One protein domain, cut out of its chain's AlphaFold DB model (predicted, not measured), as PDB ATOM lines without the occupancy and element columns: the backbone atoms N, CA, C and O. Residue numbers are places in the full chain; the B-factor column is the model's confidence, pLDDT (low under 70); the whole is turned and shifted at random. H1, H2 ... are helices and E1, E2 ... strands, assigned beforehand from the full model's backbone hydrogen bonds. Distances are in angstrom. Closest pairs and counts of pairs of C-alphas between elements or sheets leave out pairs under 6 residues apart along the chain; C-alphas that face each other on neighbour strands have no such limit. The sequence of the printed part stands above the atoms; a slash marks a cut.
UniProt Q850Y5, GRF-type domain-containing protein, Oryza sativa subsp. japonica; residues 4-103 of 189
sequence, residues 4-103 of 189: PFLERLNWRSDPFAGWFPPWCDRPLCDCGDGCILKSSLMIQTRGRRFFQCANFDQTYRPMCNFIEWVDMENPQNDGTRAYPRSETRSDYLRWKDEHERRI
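What this domain is: This is residues 4 to 103 of the 189 residues of the protein "GRF-type domain-containing protein" of Oryza sativa subsp. japonica (UniProt Q850Y5). What is the shape? There is little regular structure: long loops surround a small sheet of E1, E2 and E3, H2 grazes it beside E1, and H1 lies off it. What is printed? The 100 residues hold 37 in named elements, H1 E1 E2 E3 H2, mixed in class; the sheet E1 - E2 - E3 is a meander, each strand antiparallel to the one before. The whole is compact, radius of gyration of the C-alphas 14.1 A, spanning 39 by 38 by 22 A.

Where its parts are: Where are the strands? E1 is residues 35 to 39, 13.0 A; E2 49 to 53, 13.5 A; E3 67 to 69, 6.8 A. And the helices? H1, residues 5 to 13, 13.4 A, begins at C-alpha (-53.702, 18.723, -3.897). H2, residues 89 to 103, 21.0 A, ends at C-alpha (-36.868, 23.605, 6.917).

How they stand to each other: Which strands pair? In hairpin E1 and E2, N 36 and O 52 are within hydrogen-bond range, 2.8 A; in hairpin E2 and E3, N 51 and O 68, 2.7 A. Where are the helices? H2 only grazes the sheet, closest C-alphas Tyr 92 and Ile 36 of E1, 6.3 A; H1 and H2 are apart. In H2 every O i to N i+4 pair is within range; in H1 1 of 5, with 4 of 6 O i to N i+3.

The domain as a whole: How large? The farthest C-alphas, Asp 78 and Ile 103, are 42.4 A apart; the printed part has no cut. Which links are long? H1 to E1, E2 to E3 and E3 to H2. Where is pLDDT under 70? Residues 4 to 20, 56 to 63, 72 to 77 and 79 to 83.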
ATOM      1  N   PRO A   4     -54.572  21.363   0.119       45.53
ATOM      2  CA  PRO A   4     -55.098  20.228  -0.628       45.53
ATOM      3  C   PRO A   4     -54.539  20.199  -2.056       45.53
ATOM      4  O   PRO A   4     -54.362  21.229  -2.698       45.53
ATOM      5  N   PHE A   5     -54.285  18.993  -2.572       42.84
ATOM      6  CA  PHE A   5     -53.702  18.723  -3.897       42.84
ATOM      7  C   PHE A   5     -54.359  19.508  -5.056       42.84
ATOM      8  O   PHE A   5     -53.687  19.870  -6.019       42.84
ATOM      9  N   LEU A   6     -55.650  19.837  -4.935       43.16
ATOM     10  CA  LEU A   6     -56.389  20.643  -5.911       43.16
ATOM     11  C   LEU A   6     -55.964  22.127  -5.937       43.16
ATOM     12  O   LEU A   6     -55.982  22.730  -7.003       43.16
ATOM     13  N   GLU A   7     -55.509  22.711  -4.823       46.16
ATOM     14  CA  GLU A   7     -54.979  24.088  -4.787       46.16
ATOM     15  C   GLU A   7     -53.589  24.194  -5.437       46.16
ATOM     16  O   GLU A   7     -53.288  25.202  -6.079       46.16
ATOM     17  N   ARG A   8     -52.759  23.141  -5.341       47.19
ATOM     18  CA  ARG A   8     -51.423  23.094  -5.979       47.19
ATOM     19  C   ARG A   8     -51.497  23.095  -7.508       47.19
ATOM     20  O   ARG A   8     -50.597  23.610  -8.160       47.19
ATOM     21  N   LEU A   9     -52.558  22.534  -8.084       46.56
ATOM     22  CA  LEU A   9     -52.798  22.575  -9.531       46.56
ATOM     23  C   LEU A   9     -53.412  23.910  -9.972       46.56
ATOM     24  O   LEU A   9     -53.161  24.361 -11.088       46.56
ATOM     25  N   ASN A  10     -54.173  24.565  -9.092       54.72
ATOM     26  CA  ASN A  10     -54.971  25.723  -9.470       54.72
ATOM     27  C   ASN A  10     -54.116  26.947  -9.821       54.72
ATOM     28  O   ASN A  10     -54.423  27.626 -10.783       54.72
ATOM     29  N   TRP A  11     -52.991  27.206  -9.150       59.72
ATOM     30  CA  TRP A  11     -52.198  28.420  -9.427       59.72
ATOM     31  C   TRP A  11     -51.460  28.407 -10.780       59.72
ATOM     32  O   TRP A  11     -51.124  29.471 -11.306       59.72
ATOM     33  N   ARG A  12     -51.185  27.221 -11.350       59.88
ATOM     34  CA  ARG A  12     -50.610  27.089 -12.704       59.88
ATOM     35  C   ARG A  12     -51.664  27.286 -13.793       59.88
ATOM     36  O   ARG A  12     -51.331  27.732 -14.887       59.88
ATOM     37  N   SER A  13     -52.917  26.940 -13.498       55.25
ATOM     38  CA  SER A  13     -54.039  26.969 -14.447       55.25
ATOM     39  C   SER A  13     -54.926  28.210 -14.309       55.25
ATOM     40  O   SER A  13     -55.564  28.612 -15.279       55.25
ATOM     41  N   ASP A  14     -54.939  28.841 -13.139       54.28
ATOM     42  CA  ASP A  14     -55.677  30.054 -12.813       54.28
ATOM     43  C   ASP A  14     -54.690  31.142 -12.343       54.28
ATOM     44  O   ASP A  14     -54.150  31.076 -11.234       54.28
ATOM     45  N   PRO A  15     -54.455  32.187 -13.160       52.56
ATOM     46  CA  PRO A  15     -53.567  33.291 -12.805       52.56
ATOM     47  C   PRO A  15     -54.050  34.134 -11.608       52.56
ATOM     48  O   PRO A  15     -53.295  35.002 -11.153       52.56
ATOM     49  N   PHE A  16     -55.261  33.884 -11.094       51.75
ATOM     50  CA  PHE A  16     -55.913  34.611 -10.005       51.75
ATOM     51  C   PHE A  16     -56.185  33.767  -8.744       51.75
ATOM     52  O   PHE A  16     -56.397  34.355  -7.677       51.75
ATOM     53  N   ALA A  17     -56.122  32.430  -8.807       51.34
ATOM     54  CA  ALA A  17     -56.317  31.552  -7.649       51.34
ATOM     55  C   ALA A  17     -55.085  31.540  -6.728       51.34
ATOM     56  O   ALA A  17     -54.218  30.675  -6.814       51.34
ATOM     57  N   GLY A  18     -55.010  32.513  -5.821       53.41
ATOM     58  CA  GLY A  18     -53.957  32.594  -4.807       53.41
ATOM     59  C   GLY A  18     -52.735  33.354  -5.316       53.41
ATOM     60  O   GLY A  18     -51.988  32.907  -6.179       53.41
ATOM     61  N   TRP A  19     -52.537  34.562  -4.793       65.31
ATOM     62  CA  TRP A  19     -51.695  35.592  -5.404       65.31
ATOM     63  C   TRP A  19     -50.213  35.234  -5.595       65.31
ATOM     64  O   TRP A  19     -49.556  35.872  -6.417       65.31
ATOM     65  N   PHE A  20     -49.693  34.191  -4.948       69.12
ATOM     66  CA  PHE A  20     -48.351  33.667  -5.189       69.12
ATOM     67  C   PHE A  20     -48.330  32.139  -5.016       69.12
ATOM     68  O   PHE A  20     -48.980  31.635  -4.100       69.12
ATOM     69  N   PRO A  21     -47.580  31.402  -5.854       71.94
ATOM     70  CA  PRO A  21     -47.419  29.963  -5.720       71.94
ATOM     71  C   PRO A  21     -46.698  29.617  -4.413       71.94
ATOM     72  O   PRO A  21     -45.818  30.385  -3.983       71.94
ATOM     73  N   PRO A  22     -47.008  28.455  -3.808       75.25
ATOM     74  CA  PRO A  22     -46.257  27.935  -2.674       75.25
ATOM     75  C   PRO A  22     -44.759  27.896  -2.978       75.25
ATOM     76  O   PRO A  22     -44.358  27.549  -4.087       75.25
ATOM     77  N   TRP A  23     -43.922  28.222  -1.989       76.12
ATOM     78  CA  TRP A  23     -42.468  28.275  -2.178       76.12
ATOM     79  C   TRP A  23     -41.884  26.960  -2.713       76.12
ATOM     80  O   TRP A  23     -41.042  26.982  -3.603       76.12
ATOM     81  N   CYS A  24     -42.380  25.821  -2.220       74.81
ATOM     82  CA  CYS A  24     -41.929  24.490  -2.632       74.81
ATOM     83  C   CYS A  24     -42.252  24.151  -4.097       74.81
ATOM     84  O   CYS A  24     -41.624  23.259  -4.654       74.81
ATOM     85  N   ASP A  25     -43.220  24.841  -4.704       76.69
ATOM     86  CA  ASP A  25     -43.643  24.580  -6.081       76.69
ATOM     87  C   ASP A  25     -42.951  25.518  -7.090       76.69
ATOM     88  O   ASP A  25     -43.213  25.449  -8.298       76.69
ATOM     89  N   ARG A  26     -42.093  26.425  -6.604       81.06
ATOM     90  CA  ARG A  26     -41.325  27.349  -7.441       81.06
ATOM     91  C   ARG A  26     -40.145  26.616  -8.079       81.06
ATOM     92  O   ARG A  26     -39.488  25.829  -7.397       81.06
ATOM     93  N   PRO A  27     -39.828  26.896  -9.353       83.38
ATOM     94  CA  PRO A  27     -38.623  26.362  -9.961       83.38
ATOM     95  C   PRO A  27     -37.384  26.899  -9.241       83.38
ATOM     96  O   PRO A  27     -37.370  28.020  -8.714       83.38
ATOM     97  N   LEU A  28     -36.344  26.071  -9.223       83.25
ATOM     98  CA  LEU A  28     -35.016  26.471  -8.790       83.25
ATOM     99  C   LEU A  28     -34.268  27.048  -9.989       83.25
ATOM    100  O   LEU A  28     -34.315  26.491 -11.083       83.25
ATOM    101  N   CYS A  29     -33.564  28.153  -9.769       83.44
ATOM    102  CA  CYS A  29     -32.626  28.681 -10.750       83.44
ATOM    103  C   CYS A  29     -31.423  27.739 -10.923       83.44
ATOM    104  O   CYS A  29     -31.121  26.931 -10.042       83.44
ATOM    105  N   ASP A  30     -30.615  27.964 -11.964       76.00
ATOM    106  CA  ASP A  30     -29.301  27.308 -12.119       76.00
ATOM    107  C   ASP A  30     -28.355  27.578 -10.933       76.00
ATOM    108  O   ASP A  30     -27.391  26.856 -10.695       76.00
ATOM    109  N   CYS A  31     -28.637  28.637 -10.170       77.81
ATOM    110  CA  CYS A  31     -27.937  28.995  -8.946       77.81
ATOM    111  C   CYS A  31     -28.397  28.236  -7.685       77.81
ATOM    112  O   CYS A  31     -27.827  28.456  -6.619       77.81
ATOM    113  N   GLY A  32     -29.419  27.380  -7.784       75.50
ATOM    114  CA  GLY A  32     -29.983  26.605  -6.672       75.50
ATOM    115  C   GLY A  32     -30.932  27.368  -5.734       75.50
ATOM    116  O   GLY A  32     -31.525  26.755  -4.853       75.50
ATOM    117  N   ASP A  33     -31.105  28.678  -5.915       79.38
ATOM    118  CA  ASP A  33     -32.096  29.500  -5.208       79.38
ATOM    119  C   ASP A  33     -33.500  29.394  -5.842       79.38
ATOM    120  O   ASP A  33     -33.658  29.200  -7.049       79.38
ATOM    121  N   GLY A  34     -34.537  29.607  -5.029       82.88
ATOM    122  CA  GLY A  34     -35.911  29.751  -5.516       82.88
ATOM    123  C   GLY A  34     -36.106  31.015  -6.360       82.88
ATOM    124  O   GLY A  34     -35.495  32.058  -6.115       82.88
ATOM    125  N   CYS A  35     -36.979  30.943  -7.362       88.25
ATOM    126  CA  CYS A  35     -37.247  32.082  -8.238       88.25
ATOM    127  C   CYS A  35     -38.242  33.108  -7.656       88.25
ATOM    128  O   CYS A  35     -39.182  32.774  -6.926       88.25
ATOM    129  N   ILE A  36     -38.064  34.376  -8.049       88.75
ATOM    130  CA  ILE A  36     -39.022  35.464  -7.818       88.75
ATOM    131  C   ILE A  36     -40.087  35.455  -8.916       88.75
ATOM    132  O   ILE A  36     -39.779  35.239 -10.089       88.75
ATOM    133  N   LEU A  37     -41.340  35.713  -8.548       87.88
ATOM    134  CA  LEU A  37     -42.449  35.741  -9.497       87.88
ATOM    135  C   LEU A  37     -42.732  37.163  -9.982       87.88
ATOM    136  O   LEU A  37     -43.030  38.057  -9.189       87.88
ATOM    137  N   LYS A  38     -42.685  37.371 -11.297       87.50
ATOM    138  CA  LYS A  38     -42.897  38.671 -11.937       87.50
ATOM    139  C   LYS A  38     -44.013  38.620 -12.970       87.50
ATOM    140  O   LYS A  38     -44.310  37.573 -13.536       87.50
ATOM    141  N   SER A  39     -44.595  39.783 -13.226       86.12
ATOM    142  CA  SER A  39     -45.515  40.020 -14.335       86.12
ATOM    143  C   SER A  39     -44.809  40.813 -15.427       86.12
ATOM    144  O   SER A  39     -44.111  41.790 -15.145       86.12
ATOM    145  N   SER A  40     -44.986  40.406 -16.680       84.88
ATOM    146  CA  SER A  40     -44.373  41.082 -17.814       84.88
ATOM    147  C   SER A  40     -45.075  42.400 -18.126       84.88
ATOM    148  O   SER A  40     -46.302  42.480 -18.241       84.88
ATOM    149  N   LEU A  41     -44.246  43.431 -18.284       82.62
ATOM    150  CA  LEU A  41     -44.635  44.777 -18.697       82.62
ATOM    151  C   LEU A  41     -44.501  44.980 -20.215       82.62
ATOM    152  O   LEU A  41     -44.905  46.018 -20.730       82.62
ATOM    153  N   MET A  42     -43.928  44.011 -20.940       82.25
ATOM    154  CA  MET A  42     -43.767  44.116 -22.390       82.25
ATOM    155  C   MET A  42     -45.119  44.016 -23.091       82.25
ATOM    156  O   MET A  42     -45.935  43.163 -22.752       82.25
ATOM    157  N   ILE A  43     -45.316  44.838 -24.125       77.56
ATOM    158  CA  ILE A  43     -46.576  44.922 -24.878       77.56
ATOM    159  C   ILE A  43     -47.005  43.555 -25.419       77.56
ATOM    160  O   ILE A  43     -48.171  43.216 -25.307       77.56
ATOM    161  N   GLN A  44     -46.095  42.745 -25.962       77.19
ATOM    162  CA  GLN A  44     -46.443  41.451 -26.572       77.19
ATOM    163  C   GLN A  44     -46.852  40.382 -25.549       77.19
ATOM    164  O   GLN A  44     -47.645  39.500 -25.856       77.19
ATOM    165  N   THR A  45     -46.338  40.473 -24.324       78.25
ATOM    166  CA  THR A  45     -46.546  39.481 -23.254       78.25
ATOM    167  C   THR A  45     -47.251  40.100 -22.048       78.25
ATOM    168  O   THR A  45     -47.044  39.678 -20.913       78.25
ATOM    169  N   ARG A  46     -48.032  41.157 -22.273       78.06
ATOM    170  CA  ARG A  46     -48.581  42.003 -21.215       78.06
ATOM    171  C   ARG A  46     -49.416  41.186 -20.227       78.06
ATOM    172  O   ARG A  46     -50.308  40.438 -20.623       78.06
ATOM    173  N   GLY A  47     -49.115  41.329 -18.937       76.06
ATOM    174  CA  GLY A  47     -49.847  40.650 -17.862       76.06
ATOM    175  C   GLY A  47     -49.560  39.146 -17.732       76.06
ATOM    176  O   GLY A  47     -50.136  38.502 -16.858       76.06
ATOM    177  N   ARG A  48     -48.664  38.579 -18.554       81.94
ATOM    178  CA  ARG A  48     -48.172  37.201 -18.393       81.94
ATOM    179  C   ARG A  48     -47.220  37.112 -17.203       81.94
ATOM    180  O   ARG A  48     -46.499  38.075 -16.927       81.94
ATOM    181  N   ARG A  49     -47.197  35.973 -16.513       83.69
ATOM    182  CA  ARG A  49     -46.363  35.770 -15.319       83.69
ATOM    183  C   ARG A  49     -45.172  34.875 -15.642       83.69
ATOM    184  O   ARG A  49     -45.290  33.925 -16.406       83.69
ATOM    185  N   PHE A  50     -44.029  35.168 -15.038       86.75
ATOM    186  CA  PHE A  50     -42.813  34.379 -15.188       86.75
ATOM    187  C   PHE A  50     -42.009  34.353 -13.892       86.75
ATOM    188  O   PHE A  50     -41.962  35.326 -13.136       86.75
ATOM    189  N   PHE A  51     -41.358  33.227 -13.650       89.00
ATOM    190  CA  PHE A  51     -40.312  33.079 -12.661       89.00
ATOM    191  C   PHE A  51     -39.004  33.630 -13.214       89.00
ATOM    192  O   PHE A  51     -38.662  33.408 -14.371       89.00
ATOM    193  N   GLN A  52     -38.269  34.347 -12.377       89.12
ATOM    194  CA  GLN A  52     -36.938  34.846 -12.686       89.12
ATOM    195  C   GLN A  52     -36.012  34.570 -11.509       89.12
ATOM    196  O   GLN A  52     -36.436  34.585 -10.352       89.12
ATOM    197  N   CYS A  53     -34.728  34.359 -11.771       87.62
ATOM    198  CA  CYS A  53     -33.748  34.330 -10.697       87.62
ATOM    199  C   CYS A  53     -33.728  35.659  -9.906       87.62
ATOM    200  O   CYS A  53     -33.660  36.748 -10.478       87.62
ATOM    201  N   ALA A  54     -33.696  35.596  -8.571       82.12
ATOM    202  CA  ALA A  54     -33.527  36.785  -7.724       82.12
ATOM    203  C   ALA A  54     -32.143  37.466  -7.871       82.12
ATOM    204  O   ALA A  54     -31.953  38.605  -7.422       82.12
ATOM    205  N   ASN A  55     -31.187  36.774  -8.502       79.25
ATOM    206  CA  ASN A  55     -29.830  37.233  -8.803       79.25
ATOM    207  C   ASN A  55     -29.638  37.613 -10.287       79.25
ATOM    208  O   ASN A  55     -28.507  37.856 -10.696       79.25
ATOM    209  N   PHE A  56     -30.719  37.698 -11.076       66.94
ATOM    210  CA  PHE A  56     -30.683  37.987 -12.521       66.94
ATOM    211  C   PHE A  56     -30.023  39.332 -12.885       66.94
ATOM    212  O   PHE A  56     -29.572  39.495 -14.009       66.94
ATOM    213  N   ASP A  57     -29.934  40.284 -11.950       62.84
ATOM    214  CA  ASP A  57     -29.403  41.642 -12.186       62.84
ATOM    215  C   ASP A  57     -28.317  42.053 -11.167       62.84
ATOM    216  O   ASP A  57     -28.147  43.220 -10.828       62.84
ATOM    217  N   GLN A  58     -27.610  41.080 -10.577       58.03
ATOM    218  CA  GLN A  58     -26.520  41.380  -9.641       58.03
ATOM    219  C   GLN A  58     -25.181  41.425 -10.380       58.03
ATOM    220  O   GLN A  58     -24.631  40.400 -10.764       58.03
ATOM    221  N   THR A  59     -24.630  42.632 -10.498       54.44
ATOM    222  CA  THR A  59     -23.381  43.005 -11.189       54.44
ATOM    223  C   THR A  59     -22.097  42.313 -10.703       54.44
ATOM    224  O   THR A  59     -21.050  42.501 -11.313       54.44
ATOM    225  N   TYR A  60     -22.144  41.514  -9.629       51.78
ATOM    226  CA  TYR A  60     -20.952  41.003  -8.931       51.78
ATOM    227  C   TYR A  60     -20.898  39.475  -8.752       51.78
ATOM    228  O   TYR A  60     -19.977  38.963  -8.117       51.78
ATOM    229  N   ARG A  61     -21.860  38.719  -9.295       56.84
ATOM    230  CA  ARG A  61     -21.836  37.243  -9.334       56.84
ATOM    231  C   ARG A  61     -22.067  36.768 -10.770       56.84
ATOM    232  O   ARG A  61     -22.637  37.536 -11.543       56.84
ATOM    233  N   PRO A  62     -21.658  35.540 -11.153       58.62
ATOM    234  CA  PRO A  62     -22.096  34.963 -12.422       58.62
ATOM    235  C   PRO A  62     -23.625  35.054 -12.483       58.62
ATOM    236  O   PRO A  62     -24.324  34.466 -11.655       58.62
ATOM    237  N   MET A  63     -24.121  35.898 -13.390       67.06
ATOM    238  CA  MET A  63     -25.532  36.256 -13.467       67.06
ATOM    239  C   MET A  63     -26.315  35.002 -13.828       67.06
ATOM    240  O   MET A  63     -26.089  34.393 -14.875       67.06
ATOM    241  N   CYS A  64     -27.213  34.584 -12.940       77.00
ATOM    242  CA  CYS A  64     -28.118  33.499 -13.261       77.00
ATOM    243  C   CYS A  64     -29.261  34.077 -14.093       77.00
ATOM    244  O   CYS A  64     -30.135  34.778 -13.580       77.00
ATOM    245  N   ASN A  65     -29.236  33.773 -15.388       81.62
ATOM    246  CA  ASN A  65     -30.172  34.311 -16.373       81.62
ATOM    247  C   ASN A  65     -31.466  33.488 -16.474       81.62
ATOM    248  O   ASN A  65     -32.203  33.604 -17.452       81.62
ATOM    249  N   PHE A  66     -31.739  32.651 -15.473       86.38
ATOM    250  CA  PHE A  66     -32.891  31.766 -15.465       86.38
ATOM    251  C   PHE A  66     -34.206  32.555 -15.489       86.38
ATOM    252  O   PHE A  66     -34.453  33.410 -14.623       86.38
ATOM    253  N   ILE A  67     -35.046  32.234 -16.476       87.56
ATOM    254  CA  ILE A  67     -36.423  32.703 -16.627       87.56
ATOM    255  C   ILE A  67     -37.290  31.523 -17.077       87.56
ATOM    256  O   ILE A  67     -36.948  30.842 -18.041       87.56
ATOM    257  N   GLU A  68     -38.441  31.339 -16.436       87.50
ATOM    258  CA  GLU A  68     -39.437  30.328 -16.807       87.50
ATOM    259  C   GLU A  68     -40.839  30.947 -16.802       87.50
ATOM    260  O   GLU A  68     -41.232  31.611 -15.844       87.50
ATOM    261  N   TRP A  69     -41.609  30.760 -17.874       85.81
ATOM    262  CA  TRP A  69     -42.985  31.262 -17.954       85.81
ATOM    263  C   TRP A  69     -43.937  30.371 -17.153       85.81
ATOM    264  O   TRP A  69     -43.807  29.153 -17.175       85.81
ATOM    265  N   VAL A  70     -44.900  30.976 -16.449       80.81
ATOM    266  CA  VAL A  70     -45.898  30.220 -15.666       80.81
ATOM    267  C   VAL A  70     -46.866  29.487 -16.591       80.81
ATOM    268  O   VAL A  70     -47.211  28.329 -16.370       80.81
ATOM    269  N   ASP A  71     -47.310  30.182 -17.629       71.81
ATOM    270  CA  ASP A  71     -48.219  29.682 -18.644       71.81
ATOM    271  C   ASP A  71     -47.466  28.853 -19.701       71.81
ATOM    272  O   ASP A  71     -46.508  29.326 -20.313       71.81
ATOM    273  N   MET A  72     -47.927  27.613 -19.918       65.94
ATOM    274  CA  MET A  72     -47.347  26.682 -20.901       65.94
ATOM    275  C   MET A  72     -47.661  27.074 -22.351       65.94
ATOM    276  O   MET A  72     -46.911  26.735 -23.263       65.94
ATOM    277  N   GLU A  73     -48.749  27.812 -22.567       63.19
ATOM    278  CA  GLU A  73     -49.165  28.317 -23.873       63.19
ATOM    279  C   GLU A  73     -49.180  29.840 -23.842       63.19
ATOM    280  O   GLU A  73     -49.607  30.424 -22.850       63.19
ATOM    281  N   ASN A  74     -48.715  30.494 -24.912       66.69
ATOM    282  CA  ASN A  74     -48.744  31.952 -25.023       66.69
ATOM    283  C   ASN A  74     -50.179  32.413 -25.329       66.69
ATOM    284  O   ASN A  74     -50.622  32.270 -26.472       66.69
ATOM    285  N   PRO A  75     -50.916  32.971 -24.357       66.19
ATOM    286  CA  PRO A  75     -52.291  33.376 -24.585       66.19
ATOM    287  C   PRO A  75     -52.336  34.629 -25.466       66.19
ATOM    288  O   PRO A  75     -51.456  35.493 -25.392       66.19
ATOM    289  N   GLN A  76     -53.385  34.754 -26.279       68.50
ATOM    290  CA  GLN A  76     -53.616  35.960 -27.071       68.50
ATOM    291  C   GLN A  76     -53.753  37.183 -26.163       68.50
ATOM    292  O   GLN A  76     -54.497  37.181 -25.184       68.50
ATOM    293  N   ASN A  77     -53.009  38.232 -26.502       69.69
ATOM    294  CA  ASN A  77     -53.093  39.508 -25.819       69.69
ATOM    295  C   ASN A  77     -54.150  40.381 -26.500       69.69
ATOM    296  O   ASN A  77     -53.898  40.969 -27.550       69.69
ATOM    297  N   ASP A  78     -55.322  40.462 -25.888       73.12
ATOM    298  CA  ASP A  78     -56.452  41.287 -26.319       73.12
ATOM    299  C   ASP A  78     -56.391  42.730 -25.773       73.12
ATOM    300  O   ASP A  78     -57.301  43.526 -25.987       73.12
ATOM    301  N   GLY A  79     -55.324  43.077 -25.042       69.38
ATOM    302  CA  GLY A  79     -55.127  44.389 -24.429       69.38
ATOM    303  C   GLY A  79     -55.969  44.652 -23.176       69.38
ATOM    304  O   GLY A  79     -55.762  45.684 -22.534       69.38
ATOM    305  N   THR A  80     -56.860  43.737 -22.784       69.44
ATOM    306  CA  THR A  80     -57.739  43.897 -21.611       69.44
ATOM    307  C   THR A  80     -57.138  43.309 -20.335       69.44
ATOM    308  O   THR A  80     -57.621  43.556 -19.227       69.44
ATOM    309  N   ARG A  81     -56.037  42.558 -20.466       68.06
ATOM    310  CA  ARG A  81     -55.430  41.821 -19.359       68.06
ATOM    311  C   ARG A  81     -54.871  42.744 -18.273       68.06
ATOM    312  O   ARG A  81     -53.988  43.574 -18.514       68.06
ATOM    313  N   ALA A  82     -55.362  42.551 -17.050       67.62
ATOM    314  CA  ALA A  82     -54.819  43.185 -15.854       67.62
ATOM    315  C   ALA A  82     -53.364  42.752 -15.613       67.62
ATOM    316  O   ALA A  82     -52.965  41.660 -16.016       67.62
ATOM    317  N   TYR A  83     -52.579  43.589 -14.932       68.50
ATOM    318  CA  TYR A  83     -51.252  43.211 -14.445       68.50
ATOM    319  C   TYR A  83     -51.404  42.501 -13.098       68.50
ATOM    320  O   TYR A  83     -51.711  43.172 -12.107       68.50
ATOM    321  N   PRO A  84     -51.179  41.176 -13.011       71.56
ATOM    322  CA  PRO A  84     -51.102  40.525 -11.715       71.56
ATOM    323  C   PRO A  84     -49.965  41.161 -10.916       71.56
ATOM    324  O   PRO A  84     -48.950  41.579 -11.486       71.56
ATOM    325  N   ARG A  85     -50.112  41.238  -9.596       76.25
ATOM    326  CA  ARG A  85     -49.073  41.807  -8.737       76.25
ATOM    327  C   ARG A  85     -47.773  41.005  -8.887       76.25
ATOM    328  O   ARG A  85     -47.752  39.801  -8.639       76.25
ATOM    329  N   SER A  86     -46.688  41.686  -9.253       82.75
ATOM    330  CA  SER A  86     -45.334  41.132  -9.158       82.75
ATOM    331  C   SER A  86     -44.916  41.021  -7.694       82.75
ATOM    332  O   SER A  86     -45.239  41.889  -6.877       82.75
ATOM    333  N   GLU A  87     -44.155  39.984  -7.366       85.62
ATOM    334  CA  GLU A  87     -43.517  39.872  -6.062       85.62
ATOM    335  C   GLU A  87     -42.435  40.953  -5.938       85.62
ATOM    336  O   GLU A  87     -41.612  41.141  -6.840       85.62
ATOM    337  N   THR A  88     -42.441  41.704  -4.835       85.69
ATOM    338  CA  THR A  88     -41.342  42.633  -4.548       85.69
ATOM    339  C   THR A  88     -40.140  41.861  -4.005       85.69
ATOM    340  O   THR A  88     -40.285  40.763  -3.467       85.69
ATOM    341  N   ARG A  89     -38.931  42.438  -4.066       85.31
ATOM    342  CA  ARG A  89     -37.751  41.812  -3.442       85.31
ATOM    343  C   ARG A  89     -37.962  41.568  -1.941       85.31
ATOM    344  O   ARG A  89     -37.532  40.541  -1.431       85.31
ATOM    345  N   SER A  90     -38.647  42.479  -1.251       85.12
ATOM    346  CA  SER A  90     -38.974  42.334   0.171       85.12
ATOM    347  C   SER A  90     -39.963  41.200   0.430       85.12
ATOM    348  O   SER A  90     -39.799  40.468   1.400       85.12
ATOM    349  N   ASP A  91     -40.968  41.027  -0.435       86.25
ATOM    350  CA  ASP A  91     -41.874  39.878  -0.357       86.25
ATOM    351  C   ASP A  91     -41.077  38.578  -0.507       86.25
ATOM    352  O   ASP A  91     -41.108  37.750   0.398       86.25
ATOM    353  N   TYR A  92     -40.290  38.452  -1.581       87.12
ATOM    354  CA  TYR A  92     -39.426  37.295  -1.841       87.12
ATOM    355  C   TYR A  92     -38.547  36.930  -0.635       87.12
ATOM    356  O   TYR A  92     -38.522  35.775  -0.219       87.12
ATOM    357  N   LEU A  93     -37.853  37.911  -0.046       87.38
ATOM    358  CA  LEU A  93     -36.964  37.671   1.095       87.38
ATOM    359  C   LEU A  93     -37.722  37.169   2.329       87.38
ATOM    360  O   LEU A  93     -37.224  36.283   3.015       87.38
ATOM    361  N   ARG A  94     -38.931  37.688   2.596       87.12
ATOM    362  CA  ARG A  94     -39.770  37.197   3.701       87.12
ATOM    363  C   ARG A  94     -40.205  35.750   3.488       87.12
ATOM    364  O   ARG A  94     -40.096  34.953   4.413       87.12
ATOM    365  N   TRP A  95     -40.665  35.411   2.282       84.56
ATOM    366  CA  TRP A  95     -41.074  34.043   1.948       84.56
ATOM    367  C   TRP A  95     -39.900  33.060   2.010       84.56
ATOM    368  O   TRP A  95     -40.063  31.955   2.527       84.56
ATOM    369  N   LYS A  96     -38.717  33.477   1.536       85.62
ATOM    370  CA  LYS A  96     -37.479  32.693   1.633       85.62
ATOM    371  C   LYS A  96     -37.142  32.379   3.087       85.62
ATOM    372  O   LYS A  96     -36.993  31.215   3.435       85.62
ATOM    373  N   ASP A  97     -37.080  33.409   3.925       87.44
ATOM    374  CA  ASP A  97     -36.735  33.282   5.342       87.44
ATOM    375  C   ASP A  97     -37.740  32.405   6.106       87.44
ATOM    376  O   ASP A  97     -37.354  31.549   6.898       87.44
ATOM    377  N   GLU A  98     -39.042  32.549   5.840       87.56
ATOM    378  CA  GLU A  98     -40.060  31.683   6.443       87.56
ATOM    379  C   GLU A  98     -39.892  30.213   6.029       87.56
ATOM    380  O   GLU A  98     -40.003  29.312   6.864       87.56
ATOM    381  N   HIS A  99     -39.606  29.958   4.751       83.06
ATOM    382  CA  HIS A  99     -39.364  28.611   4.249       83.06
ATOM    383  C   HIS A  99     -38.091  27.996   4.839       83.06
ATOM    384  O   HIS A  99     -38.120  26.855   5.297       83.06
ATOM    385  N   GLU A 100     -36.999  28.757   4.897       84.50
ATOM    386  CA  GLU A 100     -35.743  28.332   5.517       84.50
ATOM    387  C   GLU A 100     -35.926  28.057   7.012       84.50
ATOM    388  O   GLU A 100     -35.470  27.025   7.497       84.50
ATOM    389  N   ARG A 101     -36.672  28.904   7.737       82.06
ATOM    390  CA  ARG A 101     -37.028  28.661   9.144       82.06
ATOM    391  C   ARG A 101     -37.850  27.392   9.324       82.06
ATOM    392  O   ARG A 101     -37.603  26.651  10.270       82.06
ATOM    393  N   ARG A 102     -38.801  27.115   8.429       78.31
ATOM    394  CA  ARG A 102     -39.572  25.864   8.447       78.31
ATOM    395  C   ARG A 102     -38.688  24.647   8.205       78.31
ATOM    396  O   ARG A 102     -38.777  23.704   8.980       78.31
ATOM    397  N   ILE A 103     -37.830  24.683   7.184       74.50
ATOM    398  CA  ILE A 103     -36.868  23.605   6.917       74.50
ATOM    399  C   ILE A 103     -35.942  23.422   8.116       74.50
ATOM    400  O   ILE A 103     -35.679  22.293   8.501       74.50
TER     401      ILE A 103